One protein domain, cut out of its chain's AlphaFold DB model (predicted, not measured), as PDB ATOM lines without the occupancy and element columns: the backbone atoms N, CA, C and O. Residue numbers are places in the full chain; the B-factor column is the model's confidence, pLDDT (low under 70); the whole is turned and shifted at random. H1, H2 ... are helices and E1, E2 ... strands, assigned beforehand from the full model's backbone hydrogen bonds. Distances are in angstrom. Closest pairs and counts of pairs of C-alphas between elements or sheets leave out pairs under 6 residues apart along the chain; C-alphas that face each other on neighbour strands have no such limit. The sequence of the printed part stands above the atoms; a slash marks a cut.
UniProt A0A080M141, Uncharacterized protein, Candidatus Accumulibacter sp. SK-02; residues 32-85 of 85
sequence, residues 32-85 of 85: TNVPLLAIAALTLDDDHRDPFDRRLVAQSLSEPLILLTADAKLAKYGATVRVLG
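This is residues 32 to 85 of the 85 residues of an uncharacterized protein of Candidatus Accumulibacter sp. SK-02 (UniProt A0A080M141). H2 is the middle piece, with H1 crossing it on one side and, on the other, a small unit of two short parallel strands, E1 and E2, with H3 packed on them. The printed part has 54 residues, with three named helices and two named strands in the order H1, H2, E1, H3, E2; the class is mostly helix, helices holding 27 and strands 6 of the 33 residues in named elements. The whole is compact, radius of gyration of the C-alphas 10.3 A, and spans 32 by 27 by 16 A.

Start at H1, residues 33 to 41, which touches H2, residues 51 to 62, closest at the C-alphas of Pro 35 and Gln 59, 4.8 A; they stand only just about perpendicular, at 72 degrees. Then find E1, residues 67 to 69, parallel to E2, residues 81 to 83, with N 69 and O 82 within hydrogen-bond range at 3.0 A. H3, residues 72 to 77, makes with them a strand-helix-strand unit, a helix between parallel neighbour strands, with a right-handed crossover. Every O i to N i+4 pair is within hydrogen-bond range in H2, 3 of 5 in H1, 0 of 2 in H3, where 2 of 3 O i to N i+3 pairs are.

Find C-alpha 33 at (4.009, 11.415, -31.982), where H1 begins its 13.6 A; H2 runs 16.3 A, and E2 ends at C-alpha 83, (7.675, 18.610, -56.746).

The farthest C-alphas, of Asn 33 and Gly 85, are 31.8 A apart. The printed part has no cut and no long link; residues 44 to 47 have pLDDT under 70.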
ATOM      1  N   THR A  32       3.268  15.906 -33.752       93.38
ATOM      2  CA  THR A  32       2.597  14.812 -33.040       93.38
ATOM      3  C   THR A  32       3.435  13.533 -33.080       93.38
ATOM      4  O   THR A  32       4.309  13.352 -33.933       93.38
ATOM      5  N   ASN A  33       3.199  12.629 -32.124       94.12
ATOM      6  CA  ASN A  33       4.009  11.415 -31.982       94.12
ATOM      7  C   ASN A  33       3.863  10.452 -33.167       94.12
ATOM      8  O   ASN A  33       4.822   9.768 -33.508       94.12
ATOM      9  N   VAL A  34       2.688  10.392 -33.797       92.69
ATOM     10  CA  VAL A  34       2.398   9.452 -34.893       92.69
ATOM     11  C   VAL A  34       3.356   9.643 -36.086       92.69
ATOM     12  O   VAL A  34       4.139   8.731 -36.358       92.69
ATOM     13  N   PRO A  35       3.394  10.810 -36.755       90.94
ATOM     14  CA  PRO A  35       4.330  11.060 -37.847       90.94
ATOM     15  C   PRO A  35       5.788  11.074 -37.383       90.94
ATOM     16  O   PRO A  35       6.669  10.681 -38.141       90.94
ATOM     17  N   LEU A  36       6.066  11.469 -36.134       93.12
ATOM     18  CA  LEU A  36       7.424  11.444 -35.588       93.12
ATOM     19  C   LEU A  36       7.988  10.016 -35.510       93.12
ATOM     20  O   LEU A  36       9.123   9.783 -35.921       93.12
ATOM     21  N   LEU A  37       7.199   9.057 -35.019       93.31
ATOM     22  CA  LEU A  37       7.595   7.648 -34.953       93.31
ATOM     23  C   LEU A  37       7.678   7.013 -36.348       93.31
ATOM     24  O   LEU A  37       8.563   6.192 -36.593       93.31
ATOM     25  N   ALA A  38       6.825   7.436 -37.288       91.94
ATOM     26  CA  ALA A  38       6.840   6.952 -38.669       91.94
ATOM     27  C   ALA A  38       8.156   7.258 -39.416       91.94
ATOM     28  O   ALA A  38       8.503   6.550 -40.362       91.94
ATOM     29  N   ILE A  39       8.950   8.239 -38.964       92.00
ATOM     30  CA  ILE A  39      10.277   8.547 -39.533       92.00
ATOM     31  C   ILE A  39      11.208   7.324 -39.518       92.00
ATOM     32  O   ILE A  39      12.028   7.167 -40.430       92.00
ATOM     33  N   ALA A  40      11.095   6.463 -38.501       90.44
ATOM     34  CA  ALA A  40      11.912   5.257 -38.369       90.44
ATOM     35  C   ALA A  40      11.612   4.211 -39.457       90.44
ATOM     36  O   ALA A  40      12.482   3.405 -39.775       90.44
ATOM     37  N   ALA A  41      10.410   4.247 -40.038       88.62
ATOM     38  CA  ALA A  41       9.984   3.347 -41.105       88.62
ATOM     39  C   ALA A  41      10.304   3.879 -42.512       88.62
ATOM     40  O   ALA A  41      10.142   3.150 -43.488       88.62
ATOM     41  N   LEU A  42      10.751   5.137 -42.642       87.88
ATOM     42  CA  LEU A  42      11.132   5.688 -43.940       87.88
ATOM     43  C   LEU A  42      12.384   4.991 -44.467       87.88
ATOM     44  O   LEU A  42      13.422   4.983 -43.800       87.88
ATOM     45  N   THR A  43      12.306   4.488 -45.700       81.56
ATOM     46  CA  THR A  43      13.478   3.986 -46.417       81.56
ATOM     47  C   THR A  43      14.508   5.102 -46.536       81.56
ATOM     48  O   THR A  43      14.237   6.202 -47.031       81.56
ATOM     49  N   LEU A  44      15.697   4.819 -46.024       69.56
ATOM     50  CA  LEU A  44      16.857   5.670 -46.175       69.56
ATOM     51  C   LEU A  44      17.569   5.252 -47.451       69.56
ATOM     52  O   LEU A  44      18.218   4.213 -47.465       69.56
ATOM     53  N   ASP A  45      17.478   6.072 -48.492       66.12
ATOM     54  CA  ASP A  45      18.541   6.051 -49.490       66.12
ATOM     55  C   ASP A  45      19.667   6.948 -48.987       66.12
ATOM     56  O   ASP A  45      19.413   8.013 -48.408       66.12
ATOM     57  N   ASP A  46      20.906   6.547 -49.251       65.62
ATOM     58  CA  ASP A  46      22.103   7.245 -48.773       65.62
ATOM     59  C   ASP A  46      22.156   8.733 -49.166       65.62
ATOM     60  O   ASP A  46      22.756   9.542 -48.457       65.62
ATOM     61  N   ASP A  47      21.437   9.118 -50.221       68.00
ATOM     62  CA  ASP A  47      21.408  10.473 -50.772       68.00
ATOM     63  C   ASP A  47      20.486  11.471 -50.050       68.00
ATOM     64  O   ASP A  47      20.473  12.652 -50.426       68.00
ATOM     65  N   HIS A  48      19.703  11.047 -49.044       70.81
ATOM     66  CA  HIS A  48      18.796  11.952 -48.324       70.81
ATOM     67  C   HIS A  48      18.780  11.741 -46.800       70.81
ATOM     68  O   HIS A  48      18.006  10.953 -46.257       70.81
ATOM     69  N   ARG A  49      19.611  12.511 -46.082       77.50
ATOM     70  CA  ARG A  49      19.778  12.410 -44.618       77.50
ATOM     71  C   ARG A  49      19.274  13.612 -43.815       77.50
ATOM     72  O   ARG A  49      19.417  13.599 -42.593       77.50
ATOM     73  N   ASP A  50      18.684  14.624 -44.452       87.44
ATOM     74  CA  ASP A  50      18.192  15.792 -43.715       87.44
ATOM     75  C   ASP A  50      17.009  15.408 -42.796       87.44
ATOM     76  O   ASP A  50      16.010  14.846 -43.264       87.44
ATOM     77  N   PRO A  51      17.108  15.659 -41.477       87.12
ATOM     78  CA  PRO A  51      16.080  15.253 -40.525       87.12
ATOM     79  C   PRO A  51      14.776  16.058 -40.650       87.12
ATOM     80  O   PRO A  51      13.724  15.544 -40.267       87.12
ATOM     81  N   PHE A  52      14.804  17.287 -41.180       88.25
ATOM     82  CA  PHE A  52      13.599  18.101 -41.363       88.25
ATOM     83  C   PHE A  52      12.757  17.577 -42.514       88.25
ATOM     84  O   PHE A  52      11.553  17.389 -42.348       88.25
ATOM     85  N   ASP A  53      13.382  17.274 -43.645       90.94
ATOM     86  CA  ASP A  53      12.657  16.768 -44.809       90.94
ATOM     87  C   ASP A  53      12.060  15.387 -44.534       90.94
ATOM     88  O   ASP A  53      10.904  15.133 -44.862       90.94
ATOM     89  N   ARG A  54      12.800  14.514 -43.834       91.62
ATOM     90  CA  ARG A  54      12.274  13.210 -43.394       91.62
ATOM     91  C   ARG A  54      11.044  13.363 -42.512       91.62
ATOM     92  O   ARG A  54      10.088  12.606 -42.653       91.62
ATOM     93  N   ARG A  55      11.046  14.353 -41.621       92.62
ATOM     94  CA  ARG A  55       9.872  14.652 -40.809       92.62
ATOM     95  C   ARG A  55       8.704  15.142 -41.669       92.62
ATOM     96  O   ARG A  55       7.594  14.664 -41.470       92.62
ATOM     97  N   LEU A  56       8.929  16.071 -42.600       93.94
ATOM     98  CA  LEU A  56       7.875  16.591 -43.482       93.94
ATOM     99  C   LEU A  56       7.253  15.483 -44.342       93.94
ATOM    100  O   LEU A  56       6.035  15.415 -44.487       93.94
ATOM    101  N   VAL A  57       8.086  14.577 -44.854       94.19
ATOM    102  CA  VAL A  57       7.645  13.382 -45.573       94.19
ATOM    103  C   VAL A  57       6.786  12.497 -44.672       94.19
ATOM    104  O   VAL A  57       5.651  12.198 -45.037       94.19
ATOM    105  N   ALA A  58       7.286  12.118 -43.490       94.31
ATOM    106  CA  ALA A  58       6.552  11.258 -42.562       94.31
ATOM    107  C   ALA A  58       5.206  11.868 -42.146       94.31
ATOM    108  O   ALA A  58       4.206  11.157 -42.076       94.31
ATOM    109  N   GLN A  59       5.167  13.186 -41.939       95.81
ATOM    110  CA  GLN A  59       3.947  13.944 -41.677       95.81
ATOM    111  C   GLN A  59       2.948  13.807 -42.828       95.81
ATOM    112  O   GLN A  59       1.817  13.396 -42.603       95.81
ATOM    113  N   SER A  60       3.382  14.066 -44.065       95.69
ATOM    114  CA  SER A  60       2.509  13.965 -45.242       95.69
ATOM    115  C   SER A  60       1.982  12.555 -45.498       95.69
ATOM    116  O   SER A  60       0.899  12.404 -46.038       95.69
ATOM    117  N   LEU A  61       2.741  11.521 -45.125       93.31
ATOM    118  CA  LEU A  61       2.338  10.122 -45.286       93.31
ATOM    119  C   LEU A  61       1.387   9.654 -44.179       93.31
ATOM    120  O   LEU A  61       0.612   8.725 -44.392       93.31
ATOM    121  N   SER A  62       1.473  10.267 -42.998       93.88
ATOM    122  CA  SER A  62       0.693   9.878 -41.815       93.88
ATOM    123  C   SER A  62      -0.599  10.680 -41.663       93.88
ATOM    124  O   SER A  62      -1.476  10.294 -40.896       93.88
ATOM    125  N   GLU A  63      -0.716  11.800 -42.373       93.31
ATOM    126  CA  GLU A  63      -1.832  12.740 -42.296       93.31
ATOM    127  C   GLU A  63      -2.354  13.056 -43.705       93.31
ATOM    128  O   GLU A  63      -1.624  12.874 -44.677       93.31
ATOM    129  N   PRO A  64      -3.607  13.527 -43.866       92.00
ATOM    130  CA  PRO A  64      -4.192  13.825 -45.177       92.00
ATOM    131  C   PRO A  64      -3.631  15.131 -45.775       92.00
ATOM    132  O   PRO A  64      -4.367  16.078 -46.046       92.00
ATOM    133  N   LEU A  65      -2.313  15.193 -45.963       95.31
ATOM    134  CA  LEU A  65      -1.567  16.371 -46.389       95.31
ATOM    135  C   LEU A  65      -0.733  16.067 -47.636       95.31
ATOM    136  O   LEU A  65      -0.224  14.965 -47.826       95.31
ATOM    137  N   ILE A  66      -0.548  17.086 -48.473       96.81
ATOM    138  CA  ILE A  66       0.359  17.032 -49.620       96.81
ATOM    139  C   ILE A  66       1.600  17.859 -49.305       96.81
ATOM    140  O   ILE A  66       1.505  19.048 -49.004       96.81
ATOM    141  N   LEU A  67       2.772  17.235 -49.411       96.19
ATOM    142  CA  LEU A  67       4.051  17.923 -49.305       96.19
ATOM    143  C   LEU A  67       4.421  18.530 -50.661       96.19
ATOM    144  O   LEU A  67       4.812  17.812 -51.581       96.19
ATOM    145  N   LEU A  68       4.334  19.855 -50.764       96.75
ATOM    146  CA  LEU A  68       4.884  20.617 -51.886       96.75
ATOM    147  C   LEU A  68       6.362  20.925 -51.618       96.75
ATOM    148  O   LEU A  68       6.700  21.451 -50.558       96.75
ATOM    149  N   THR A  69       7.248  20.603 -52.559       94.75
ATOM    150  CA  THR A  69       8.699  20.759 -52.373       94.75
ATOM    151  C   THR A  69       9.411  21.164 -53.658       94.75
ATOM    152  O   THR A  69       9.005  20.766 -54.740       94.75
ATOM    153  N   ALA A  70      10.495  21.931 -53.548       94.00
ATOM    154  CA  ALA A  70      11.412  22.178 -54.664       94.00
ATOM    155  C   ALA A  70      12.535  21.124 -54.751       94.00
ATOM    156  O   ALA A  70      13.294  21.106 -55.715       94.00
ATOM    157  N   ASP A  71      12.671  20.248 -53.747       91.56
ATOM    158  CA  ASP A  71      13.664  19.176 -53.772       91.56
ATOM    159  C   ASP A  71      13.111  17.945 -54.498       91.56
ATOM    160  O   ASP A  71      12.324  17.161 -53.953       91.56
ATOM    161  N   ALA A  72      13.564  17.755 -55.737       91.56
ATOM    162  CA  ALA A  72      13.185  16.621 -56.571       91.56
ATOM    163  C   ALA A  72      13.538  15.261 -55.944       91.56
ATOM    164  O   ALA A  72      12.875  14.264 -56.238       91.56
ATOM    165  N   LYS A  73      14.529  15.198 -55.042       90.19
ATOM    166  CA  LYS A  73      14.902  13.952 -54.359       90.19
ATOM    167  C   LYS A  73      13.784  13.419 -53.475       90.19
ATOM    168  O   LYS A  73      13.751  12.216 -53.229       90.19
ATOM    169  N   LEU A  74      12.873  14.269 -53.000       91.62
ATOM    170  CA  LEU A  74      11.772  13.834 -52.141       91.62
ATOM    171  C   LEU A  74      10.652  13.120 -52.905       91.62
ATOM    172  O   LEU A  74       9.868  12.408 -52.281       91.62
ATOM    173  N   ALA A  75      10.592  13.234 -54.238       91.62
ATOM    174  CA  ALA A  75       9.560  12.586 -55.053       91.62
ATOM    175  C   ALA A  75       9.492  11.061 -54.843       91.62
ATOM    176  O   ALA A  75       8.422  10.460 -54.925       91.62
ATOM    177  N   LYS A  76      10.628  10.437 -54.515       90.25
ATOM    178  CA  LYS A  76      10.741   8.995 -54.258       90.25
ATOM    179  C   LYS A  76       9.950   8.501 -53.046       90.25
ATOM    180  O   LYS A  76       9.649   7.317 -52.971       90.25
ATOM    181  N   TYR A  77       9.598   9.389 -52.112       90.69
ATOM    182  CA  TYR A  77       8.807   9.026 -50.934       90.69
ATOM    183  C   TYR A  77       7.318   8.815 -51.247       90.69
ATOM    184  O   TYR A  77       6.567   8.364 -50.385       90.69
ATOM    185  N   GLY A  78       6.898   9.068 -52.488       88.69
ATOM    186  CA  GLY A  78       5.660   8.531 -53.029       88.69
ATOM    187  C   GLY A  78       4.500   9.520 -53.078       88.69
ATOM    188  O   GLY A  78       4.659  10.714 -53.335       88.69
ATOM    189  N   ALA A  79       3.292   8.981 -52.912       89.69
ATOM    190  CA  ALA A  79       2.060   9.563 -53.440       89.69
ATOM    191  C   ALA A  79       1.632  10.901 -52.817       89.69
ATOM    192  O   ALA A  79       0.815  11.603 -53.417       89.69
ATOM    193  N   THR A  80       2.171  11.280 -51.660       96.25
ATOM    194  CA  THR A  80       1.844  12.534 -50.960       96.25
ATOM    195  C   THR A  80       2.831  13.659 -51.270       96.25
ATOM    196  O   THR A  80       2.596  14.798 -50.876       96.25
ATOM    197  N   VAL A  81       3.905  13.385 -52.019       95.62
ATOM    198  CA  VAL A  81       4.922  14.382 -52.382       95.62
ATOM    199  C   VAL A  81       4.660  14.934 -53.781       95.62
ATOM    200  O   VAL A  81       4.377  14.198 -54.729       95.62
ATOM    201  N   ARG A  82       4.741  16.256 -53.930       97.12
ATOM    202  CA  ARG A  82       4.600  16.972 -55.200       97.12
ATOM    203  C   ARG A  82       5.769  17.935 -55.363       97.12
ATOM    204  O   ARG A  82       5.953  18.840 -54.552       97.12
ATOM    205  N   VAL A  83       6.553  17.728 -56.416       95.81
ATOM    206  CA  VAL A  83       7.675  18.610 -56.746       95.81
ATOM    207  C   VAL A  83       7.143  19.818 -57.513       95.81
ATOM    208  O   VAL A  83       6.414  19.655 -58.492       95.81
ATOM    209  N   LEU A  84       7.478  21.017 -57.045       93.19
ATOM    210  CA  LEU A  84       7.228  22.269 -57.745       93.19
ATOM    211  C   LEU A  84       8.268  22.404 -58.865       93.19
ATOM    212  O   LEU A  84       9.465  22.280 -58.602       93.19
ATOM    213  N   GLY A  85       7.786  22.582 -60.097       77.94
ATOM    214  CA  GLY A  85       8.614  22.814 -61.286       77.94
ATOM    215  C   GLY A  85       9.092  24.250 -61.415       77.94
ATOM    216  O   GLY A  85       8.466  25.142 -60.797       77.94
TER     217      GLY A  85